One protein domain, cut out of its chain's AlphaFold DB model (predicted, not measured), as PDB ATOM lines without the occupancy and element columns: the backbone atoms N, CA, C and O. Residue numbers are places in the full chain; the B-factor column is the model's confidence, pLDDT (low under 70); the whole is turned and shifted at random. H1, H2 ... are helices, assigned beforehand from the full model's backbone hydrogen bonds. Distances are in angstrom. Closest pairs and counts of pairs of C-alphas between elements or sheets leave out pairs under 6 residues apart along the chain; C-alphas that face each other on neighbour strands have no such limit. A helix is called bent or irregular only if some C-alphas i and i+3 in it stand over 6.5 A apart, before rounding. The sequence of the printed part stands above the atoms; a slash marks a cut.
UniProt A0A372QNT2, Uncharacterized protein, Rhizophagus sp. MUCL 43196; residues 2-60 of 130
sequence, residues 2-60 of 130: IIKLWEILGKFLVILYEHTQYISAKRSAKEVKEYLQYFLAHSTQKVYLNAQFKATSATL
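This is residues 2 to 60 of the 130 residues of an uncharacterized protein of Rhizophagus sp. MUCL 43196 (UniProt A0A372QNT2). Two long helices, H2 and H1, meet near their ends at a tight turn and open from there as a narrow V, with a long arm, H2, and a shorter one, H1. Beyond the corner the arms spread apart with no other part of the printed residues between them, and residues 2 to 19, which belong to H1, and residues 37 to 60, of which 37 to 58 belong to H2, stand free. The printed part has 59 residues with two named helices, H1 and then H2 along the chain, and no named strand; the class is all helix. It is only just extended, close to loose, with a radius of gyration of the C-alphas of 15.9 A, and it is flat, spanning 48 by 30 by 9 A.

The longest helix is H2, residues 29 to 58. H1, residues 2 to 24, is close to H2 but not clearly touching it, with 2 pairs of C-alphas within 8 A. Their closest C-alphas are those of Ser 24 and Val 32, 6.3 A apart. The two helices run opposite ways at a shallow tilt of 32 degrees. Their centres are 17.6 A apart. In H1 and H2 every O i to N i+4 pair is within hydrogen-bond range.

H2 has 30 residues and measures 43.6 A from first to last C-alpha, from C-alpha 29 at (-34.778, -17.198, 10.899) to C-alpha 58 at (-47.093, 10.838, 41.945). H1 has 23 residues and measures 32.8 A, beginning with C-alpha 2 at (-38.424, -12.596, 47.600). Neither helix is bent.

The two C-alphas farthest apart are those of Ala 25 and Leu 60, at 48.4 A. The link from H1 to H2, 4 residues, is tight. The printed part runs from residue 2 to residue 60 and has no cut. The mean pLDDT of the printed part is 75.0; it is 85 in H2 and 62 in H1. Residues 2 to 9, 11 to 13 and 16 to 27 are under 70.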
ATOM      1  N   ILE A   2     -39.441 -12.200  48.603       41.78
ATOM      2  CA  ILE A   2     -38.424 -12.596  47.600       41.78
ATOM      3  C   ILE A   2     -38.695 -13.969  46.946       41.78
ATOM      4  O   ILE A   2     -38.558 -14.106  45.737       41.78
ATOM      5  N   ILE A   3     -39.160 -14.962  47.712       51.41
ATOM      6  CA  ILE A   3     -39.418 -16.328  47.206       51.41
ATOM      7  C   ILE A   3     -40.543 -16.349  46.154       51.41
ATOM      8  O   ILE A   3     -40.401 -16.968  45.105       51.41
ATOM      9  N   LYS A   4     -41.623 -15.583  46.376       53.19
ATOM     10  CA  LYS A   4     -42.729 -15.460  45.409       53.19
ATOM     11  C   LYS A   4     -42.291 -14.794  44.099       53.19
ATOM     12  O   LYS A   4     -42.818 -15.123  43.044       53.19
ATOM     13  N   LEU A   5     -41.322 -13.879  44.152       46.19
ATOM     14  CA  LEU A   5     -40.788 -13.213  42.963       46.19
ATOM     15  C   LEU A   5     -39.953 -14.179  42.103       46.19
ATOM     16  O   LEU A   5     -40.070 -14.158  40.881       46.19
ATOM     17  N   TRP A   6     -39.179 -15.067  42.736       37.41
ATOM     18  CA  TRP A   6     -38.391 -16.101  42.054       37.41
ATOM     19  C   TRP A   6     -39.258 -17.167  41.372       37.41
ATOM     20  O   TRP A   6     -38.960 -17.560  40.246       37.41
ATOM     21  N   GLU A   7     -40.370 -17.582  41.984       64.69
ATOM     22  CA  GLU A   7     -41.315 -18.511  41.345       64.69
ATOM     23  C   GLU A   7     -42.029 -17.891  40.137       64.69
ATOM     24  O   GLU A   7     -42.225 -18.556  39.118       64.69
ATOM     25  N   ILE A   8     -42.410 -16.612  40.227       68.12
ATOM     26  CA  ILE A   8     -43.055 -15.894  39.120       68.12
ATOM     27  C   ILE A   8     -42.067 -15.700  37.964       68.12
ATOM     28  O   ILE A   8     -42.432 -15.934  36.813       68.12
ATOM     29  N   LEU A   9     -40.813 -15.340  38.259       64.62
ATOM     30  CA  LEU A   9     -39.749 -15.223  37.258       64.62
ATOM     31  C   LEU A   9     -39.433 -16.570  36.597       64.62
ATOM     32  O   LEU A   9     -39.292 -16.621  35.378       64.62
ATOM     33  N   GLY A  10     -39.400 -17.660  37.369       73.31
ATOM     34  CA  GLY A  10     -39.203 -19.013  36.846       73.31
ATOM     35  C   GLY A  10     -40.309 -19.432  35.877       73.31
ATOM     36  O   GLY A  10     -40.024 -19.885  34.771       73.31
ATOM     37  N   LYS A  11     -41.578 -19.201  36.238       69.06
ATOM     38  CA  LYS A  11     -42.726 -19.491  35.360       69.06
ATOM     39  C   LYS A  11     -42.714 -18.633  34.092       69.06
ATOM     40  O   LYS A  11     -42.992 -19.145  33.011       69.06
ATOM     41  N   PHE A  12     -42.341 -17.356  34.201       64.69
ATOM     42  CA  PHE A  12     -42.179 -16.477  33.040       64.69
ATOM     43  C   PHE A  12     -41.066 -16.957  32.100       64.69
ATOM     44  O   PHE A  12     -41.262 -16.943  30.887       64.69
ATOM     45  N   LEU A  13     -39.928 -17.411  32.640       68.19
ATOM     46  CA  LEU A  13     -38.813 -17.928  31.842       68.19
ATOM     47  C   LEU A  13     -39.184 -19.202  31.078       68.19
ATOM     48  O   LEU A  13     -38.830 -19.326  29.908       68.19
ATOM     49  N   VAL A  14     -39.915 -20.123  31.714       72.81
ATOM     50  CA  VAL A  14     -40.371 -21.371  31.078       72.81
ATOM     51  C   VAL A  14     -41.325 -21.071  29.922       72.81
ATOM     52  O   VAL A  14     -41.122 -21.572  28.819       72.81
ATOM     53  N   ILE A  15     -42.293 -20.174  30.127       70.06
ATOM     54  CA  ILE A  15     -43.230 -19.759  29.072       70.06
ATOM     55  C   ILE A  15     -42.482 -19.076  27.918       70.06
ATOM     56  O   ILE A  15     -42.748 -19.362  26.753       70.06
ATOM     57  N   LEU A  16     -41.514 -18.204  28.217       68.25
ATOM     58  CA  LEU A  16     -40.657 -17.577  27.204       68.25
ATOM     59  C   LEU A  16     -39.861 -18.618  26.404       68.25
ATOM     60  O   LEU A  16     -39.768 -18.511  25.179       68.25
ATOM     61  N   TYR A  17     -39.312 -19.631  27.071       69.56
ATOM     62  CA  TYR A  17     -38.534 -20.694  26.441       69.56
ATOM     63  C   TYR A  17     -39.388 -21.570  25.515       69.56
ATOM     64  O   TYR A  17     -39.047 -21.767  24.351       69.56
ATOM     65  N   GLU A  18     -40.547 -22.031  25.975       67.94
ATOM     66  CA  GLU A  18     -41.450 -22.842  25.151       67.94
ATOM     67  C   GLU A  18     -41.999 -22.053  23.954       67.94
ATOM     68  O   GLU A  18     -42.042 -22.555  22.829       67.94
ATOM     69  N   HIS A  19     -42.345 -20.778  24.157       63.47
ATOM     70  CA  HIS A  19     -42.870 -19.926  23.093       63.47
ATOM     71  C   HIS A  19     -41.793 -19.578  22.051       63.47
ATOM     72  O   HIS A  19     -42.088 -19.483  20.859       63.47
ATOM     73  N   THR A  20     -40.530 -19.427  22.465       62.22
ATOM     74  CA  THR A  20     -39.402 -19.207  21.540       62.22
ATOM     75  C   THR A  20     -39.047 -20.459  20.740       62.22
ATOM     76  O   THR A  20     -38.818 -20.338  19.537       62.22
ATOM     77  N   GLN A  21     -39.085 -21.647  21.353       64.75
ATOM     78  CA  GLN A  21     -38.894 -22.931  20.660       64.75
ATOM     79  C   GLN A  21     -40.024 -23.229  19.660       64.75
ATOM     80  O   GLN A  21     -39.778 -23.660  18.536       64.75
ATOM     81  N   TYR A  22     -41.276 -22.933  20.019       62.25
ATOM     82  CA  TYR A  22     -42.416 -23.085  19.110       62.25
ATOM     83  C   TYR A  22     -42.325 -22.150  17.893       62.25
ATOM     84  O   TYR A  22     -42.644 -22.534  16.766       62.25
ATOM     85  N   ILE A  23     -41.874 -20.910  18.108       58.09
ATOM     86  CA  ILE A  23     -41.707 -19.917  17.044       58.09
ATOM     87  C   ILE A  23     -40.508 -20.263  16.145       58.09
ATOM     88  O   ILE A  23     -40.623 -20.111  14.929       58.09
ATOM     89  N   SER A  24     -39.393 -20.757  16.700       59.94
ATOM     90  CA  SER A  24     -38.206 -21.145  15.921       59.94
ATOM     91  C   SER A  24     -38.441 -22.380  15.045       59.94
ATOM     92  O   SER A  24     -37.910 -22.449  13.941       59.94
ATOM     93  N   ALA A  25     -39.290 -23.316  15.485       63.84
ATOM     94  CA  ALA A  25     -39.614 -24.533  14.741       63.84
ATOM     95  C   ALA A  25     -40.546 -24.309  13.531       63.84
ATOM     96  O   ALA A  25     -40.654 -25.181  12.671       63.84
ATOM     97  N   LYS A  26     -41.241 -23.162  13.454       60.75
ATOM     98  CA  LYS A  26     -42.307 -22.906  12.461       60.75
ATOM     99  C   LYS A  26     -42.103 -21.661  11.594       60.75
ATOM    100  O   LYS A  26     -42.904 -21.430  10.691       60.75
ATOM    101  N   ARG A  27     -41.084 -20.841  11.871       63.88
ATOM    102  CA  ARG A  27     -40.825 -19.570  11.174       63.88
ATOM    103  C   ARG A  27     -39.394 -19.492  10.667       63.88
ATOM    104  O   ARG A  27     -38.473 -20.015  11.286       63.88
ATOM    105  N   SER A  28     -39.200 -18.800   9.549       76.75
ATOM    106  CA  SER A  28     -37.860 -18.549   9.015       76.75
ATOM    107  C   SER A  28     -37.014 -17.749  10.016       76.75
ATOM    108  O   SER A  28     -37.539 -16.923  10.767       76.75
ATOM    109  N   ALA A  29     -35.688 -17.926  10.003       75.44
ATOM    110  CA  ALA A  29     -34.778 -17.198  10.899       75.44
ATOM    111  C   ALA A  29     -34.976 -15.666  10.848       75.44
ATOM    112  O   ALA A  29     -34.832 -14.974  11.856       75.44
ATOM    113  N   LYS A  30     -35.370 -15.139   9.681       78.00
ATOM    114  CA  LYS A  30     -35.711 -13.727   9.483       78.00
ATOM    115  C   LYS A  30     -36.964 -13.313  10.265       78.00
ATOM    116  O   LYS A  30     -36.930 -12.314  10.975       78.00
ATOM    117  N   GLU A  31     -38.039 -14.092  10.189       76.94
ATOM    118  CA  GLU A  31     -39.294 -13.817  10.906       76.94
ATOM    119  C   GLU A  31     -39.134 -13.938  12.427       76.94
ATOM    120  O   GLU A  31     -39.738 -13.172  13.177       76.94
ATOM    121  N   VAL A  32     -38.303 -14.877  12.897       81.06
ATOM    122  CA  VAL A  32     -37.964 -15.010  14.325       81.06
ATOM    123  C   VAL A  32     -37.227 -13.761  14.817       81.06
ATOM    124  O   VAL A  32     -37.565 -13.221  15.870       81.06
ATOM    125  N   LYS A  33     -36.258 -13.263  14.037       81.19
ATOM    126  CA  LYS A  33     -35.512 -12.039  14.355       81.19
ATOM    127  C   LYS A  33     -36.426 -10.813  14.422       81.19
ATOM    128  O   LYS A  33     -36.360 -10.074  15.398       81.19
ATOM    129  N   GLU A  34     -37.286 -10.616  13.423       81.56
ATOM    130  CA  GLU A  34     -38.241  -9.498  13.388       81.56
ATOM    131  C   GLU A  34     -39.208  -9.548  14.580       81.56
ATOM    132  O   GLU A  34     -39.451  -8.534  15.237       81.56
ATOM    133  N   TYR A  35     -39.710 -10.741  14.914       80.00
ATOM    134  CA  TYR A  35     -40.565 -10.939  16.081       80.00
ATOM    135  C   TYR A  35     -39.847 -10.602  17.393       80.00
ATOM    136  O   TYR A  35     -40.405  -9.900  18.234       80.00
ATOM    137  N   LEU A  36     -38.608 -11.072  17.567       83.69
ATOM    138  CA  LEU A  36     -37.829 -10.807  18.773       83.69
ATOM    139  C   LEU A  36     -37.525  -9.313  18.925       83.69
ATOM    140  O   LEU A  36     -37.671  -8.764  20.013       83.69
ATOM    141  N   GLN A  37     -37.159  -8.638  17.833       80.38
ATOM    142  CA  GLN A  37     -36.940  -7.191  17.827       80.38
ATOM    143  C   GLN A  37     -38.206  -6.428  18.220       80.38
ATOM    144  O   GLN A  37     -38.143  -5.541  19.070       80.38
ATOM    145  N   TYR A  38     -39.357  -6.809  17.662       80.69
ATOM    146  CA  TYR A  38     -40.644  -6.227  18.028       80.69
ATOM    147  C   TYR A  38     -40.973  -6.448  19.511       80.69
ATOM    148  O   TYR A  38     -41.350  -5.512  20.213       80.69
ATOM    149  N   PHE A  39     -40.790  -7.673  20.006       83.56
ATOM    150  CA  PHE A  39     -41.052  -8.026  21.399       83.56
ATOM    151  C   PHE A  39     -40.168  -7.240  22.373       83.56
ATOM    152  O   PHE A  39     -40.663  -6.730  23.381       83.56
ATOM    153  N   LEU A  40     -38.876  -7.108  22.067       86.69
ATOM    154  CA  LEU A  40     -37.937  -6.331  22.872       86.69
ATOM    155  C   LEU A  40     -38.300  -4.845  22.858       86.69
ATOM    156  O   LEU A  40     -38.436  -4.257  23.926       86.69
ATOM    157  N   ALA A  41     -38.543  -4.263  21.680       85.62
ATOM    158  CA  ALA A  41     -38.942  -2.863  21.557       85.62
ATOM    159  C   ALA A  41     -40.227  -2.563  22.345       85.62
ATOM    160  O   ALA A  41     -40.275  -1.602  23.112       85.62
ATOM    161  N   HIS A  42     -41.240  -3.426  22.224       80.81
ATOM    162  CA  HIS A  42     -42.489  -3.300  22.970       80.81
ATOM    163  C   HIS A  42     -42.270  -3.430  24.485       80.81
ATOM    164  O   HIS A  42     -42.818  -2.648  25.260       80.81
ATOM    165  N   SER A  43     -41.437  -4.382  24.918       81.38
ATOM    166  CA  SER A  43     -41.112  -4.578  26.335       81.38
ATOM    167  C   SER A  43     -40.398  -3.360  26.923       81.38
ATOM    168  O   SER A  43     -40.783  -2.875  27.987       81.38
ATOM    169  N   THR A  44     -39.413  -2.809  26.210       88.38
ATOM    170  CA  THR A  44     -38.706  -1.584  26.609       88.38
ATOM    171  C   THR A  44     -39.654  -0.388  26.669       88.38
ATOM    172  O   THR A  44     -39.653   0.340  27.662       88.38
ATOM    173  N   GLN A  45     -40.511  -0.210  25.658       86.12
ATOM    174  CA  GLN A  45     -41.503   0.865  25.637       86.12
ATOM    175  C   GLN A  45     -42.474   0.755  26.818       86.12
ATOM    176  O   GLN A  45     -42.739   1.751  27.485       86.12
ATOM    177  N   LYS A  46     -42.962  -0.451  27.125       87.06
ATOM    178  CA  LYS A  46     -43.855  -0.698  28.265       87.06
ATOM    179  C   LYS A  46     -43.197  -0.341  29.597       87.06
ATOM    180  O   LYS A  46     -43.836   0.279  30.444       87.06
ATOM    181  N   VAL A  47     -41.927  -0.703  29.793       89.75
ATOM    182  CA  VAL A  47     -41.171  -0.344  31.007       89.75
ATOM    183  C   VAL A  47     -41.020   1.171  31.125       89.75
ATOM    184  O   VAL A  47     -41.292   1.726  32.189       89.75
ATOM    185  N   TYR A  48     -40.646   1.842  30.034       91.38
ATOM    186  CA  TYR A  48     -40.504   3.295  30.001       91.38
ATOM    187  C   TYR A  48     -41.826   4.013  30.306       91.38
ATOM    188  O   TYR A  48     -41.872   4.851  31.205       91.38
ATOM    189  N   LEU A  49     -42.913   3.646  29.620       88.62
ATOM    190  CA  LEU A  49     -44.231   4.248  29.828       88.62
ATOM    191  C   LEU A  49     -44.744   4.014  31.252       88.62
ATOM    192  O   LEU A  49     -45.287   4.932  31.851       88.62
ATOM    193  N   ASN A  50     -44.510   2.833  31.832       89.88
ATOM    194  CA  ASN A  50     -44.862   2.565  33.227       89.88
ATOM    195  C   ASN A  50     -44.073   3.439  34.212       89.88
ATOM    196  O   ASN A  50     -44.620   3.846  35.235       89.88
ATOM    197  N   ALA A  51     -42.795   3.707  33.939       91.31
ATOM    198  CA  ALA A  51     -41.987   4.593  34.772       91.31
ATOM    199  C   ALA A  51     -42.481   6.045  34.681       91.31
ATOM    200  O   ALA A  51     -42.664   6.686  35.714       91.31
ATOM    201  N   GLN A  52     -42.761   6.526  33.464       91.50
ATOM    202  CA  GLN A  52     -43.347   7.850  33.236       91.50
ATOM    203  C   GLN A  52     -44.715   7.975  33.912       91.50
ATOM    204  O   GLN A  52     -44.925   8.904  34.679       91.50
ATOM    205  N   PHE A  53     -45.598   6.991  33.724       91.12
ATOM    206  CA  PHE A  53     -46.909   6.946  34.368       91.12
ATOM    207  C   PHE A  53     -46.801   7.089  35.887       91.12
ATOM    208  O   PHE A  53     -47.467   7.942  36.456       91.12
ATOM    209  N   LYS A  54     -45.926   6.305  36.534       90.19
ATOM    210  CA  LYS A  54     -45.725   6.366  37.990       90.19
ATOM    211  C   LYS A  54     -45.211   7.727  38.455       90.19
ATOM    212  O   LYS A  54     -45.670   8.230  39.478       90.19
ATOM    213  N   ALA A  55     -44.259   8.307  37.725       91.81
ATOM    214  CA  ALA A  55     -43.720   9.622  38.048       91.81
ATOM    215  C   ALA A  55     -44.805  10.701  37.930       91.81
ATOM    216  O   ALA A  55     -45.022  11.455  38.872       91.81
ATOM    217  N   THR A  56     -45.548  10.713  36.821       90.75
ATOM    218  CA  THR A  56     -46.632  11.674  36.591       90.75
ATOM    219  C   THR A  56     -47.793  11.478  37.565       90.75
ATOM    220  O   THR A  56     -48.338  12.457  38.067       90.75
ATOM    221  N   SER A  57     -48.155  10.236  37.898       88.00
ATOM    222  CA  SER A  57     -49.219   9.969  38.871       88.00
ATOM    223  C   SER A  57     -48.852  10.443  40.276       88.00
ATOM    224  O   SER A  57     -49.720  10.905  41.009       88.00
ATOM    225  N   ALA A  58     -47.570  10.357  40.652       88.12
ATOM    226  CA  ALA A  58     -47.093  10.838  41.945       88.12
ATOM    227  C   ALA A  58     -47.167  12.371  42.061       88.12
ATOM    228  O   ALA A  58     -47.350  12.887  43.161       88.12
ATOM    229  N   THR A  59     -47.065  13.089  40.937       89.06
ATOM    230  CA  THR A  59     -47.133  14.559  40.885       89.06
ATOM    231  C   THR A  59     -48.546  15.126  40.731       89.06
ATOM    232  O   THR A  59     -48.687  16.342  40.736       89.06
ATOM    233  N   LEU A  60     -49.581  14.292  40.571       89.12
ATOM    234  CA  LEU A  60     -50.969  14.771  40.509       89.12
ATOM    235  C   LEU A  60     -51.367  15.414  41.842       89.12
ATOM    236  O   LEU A  60     -51.067  14.864  42.901       89.12
TER     237      LEU A  60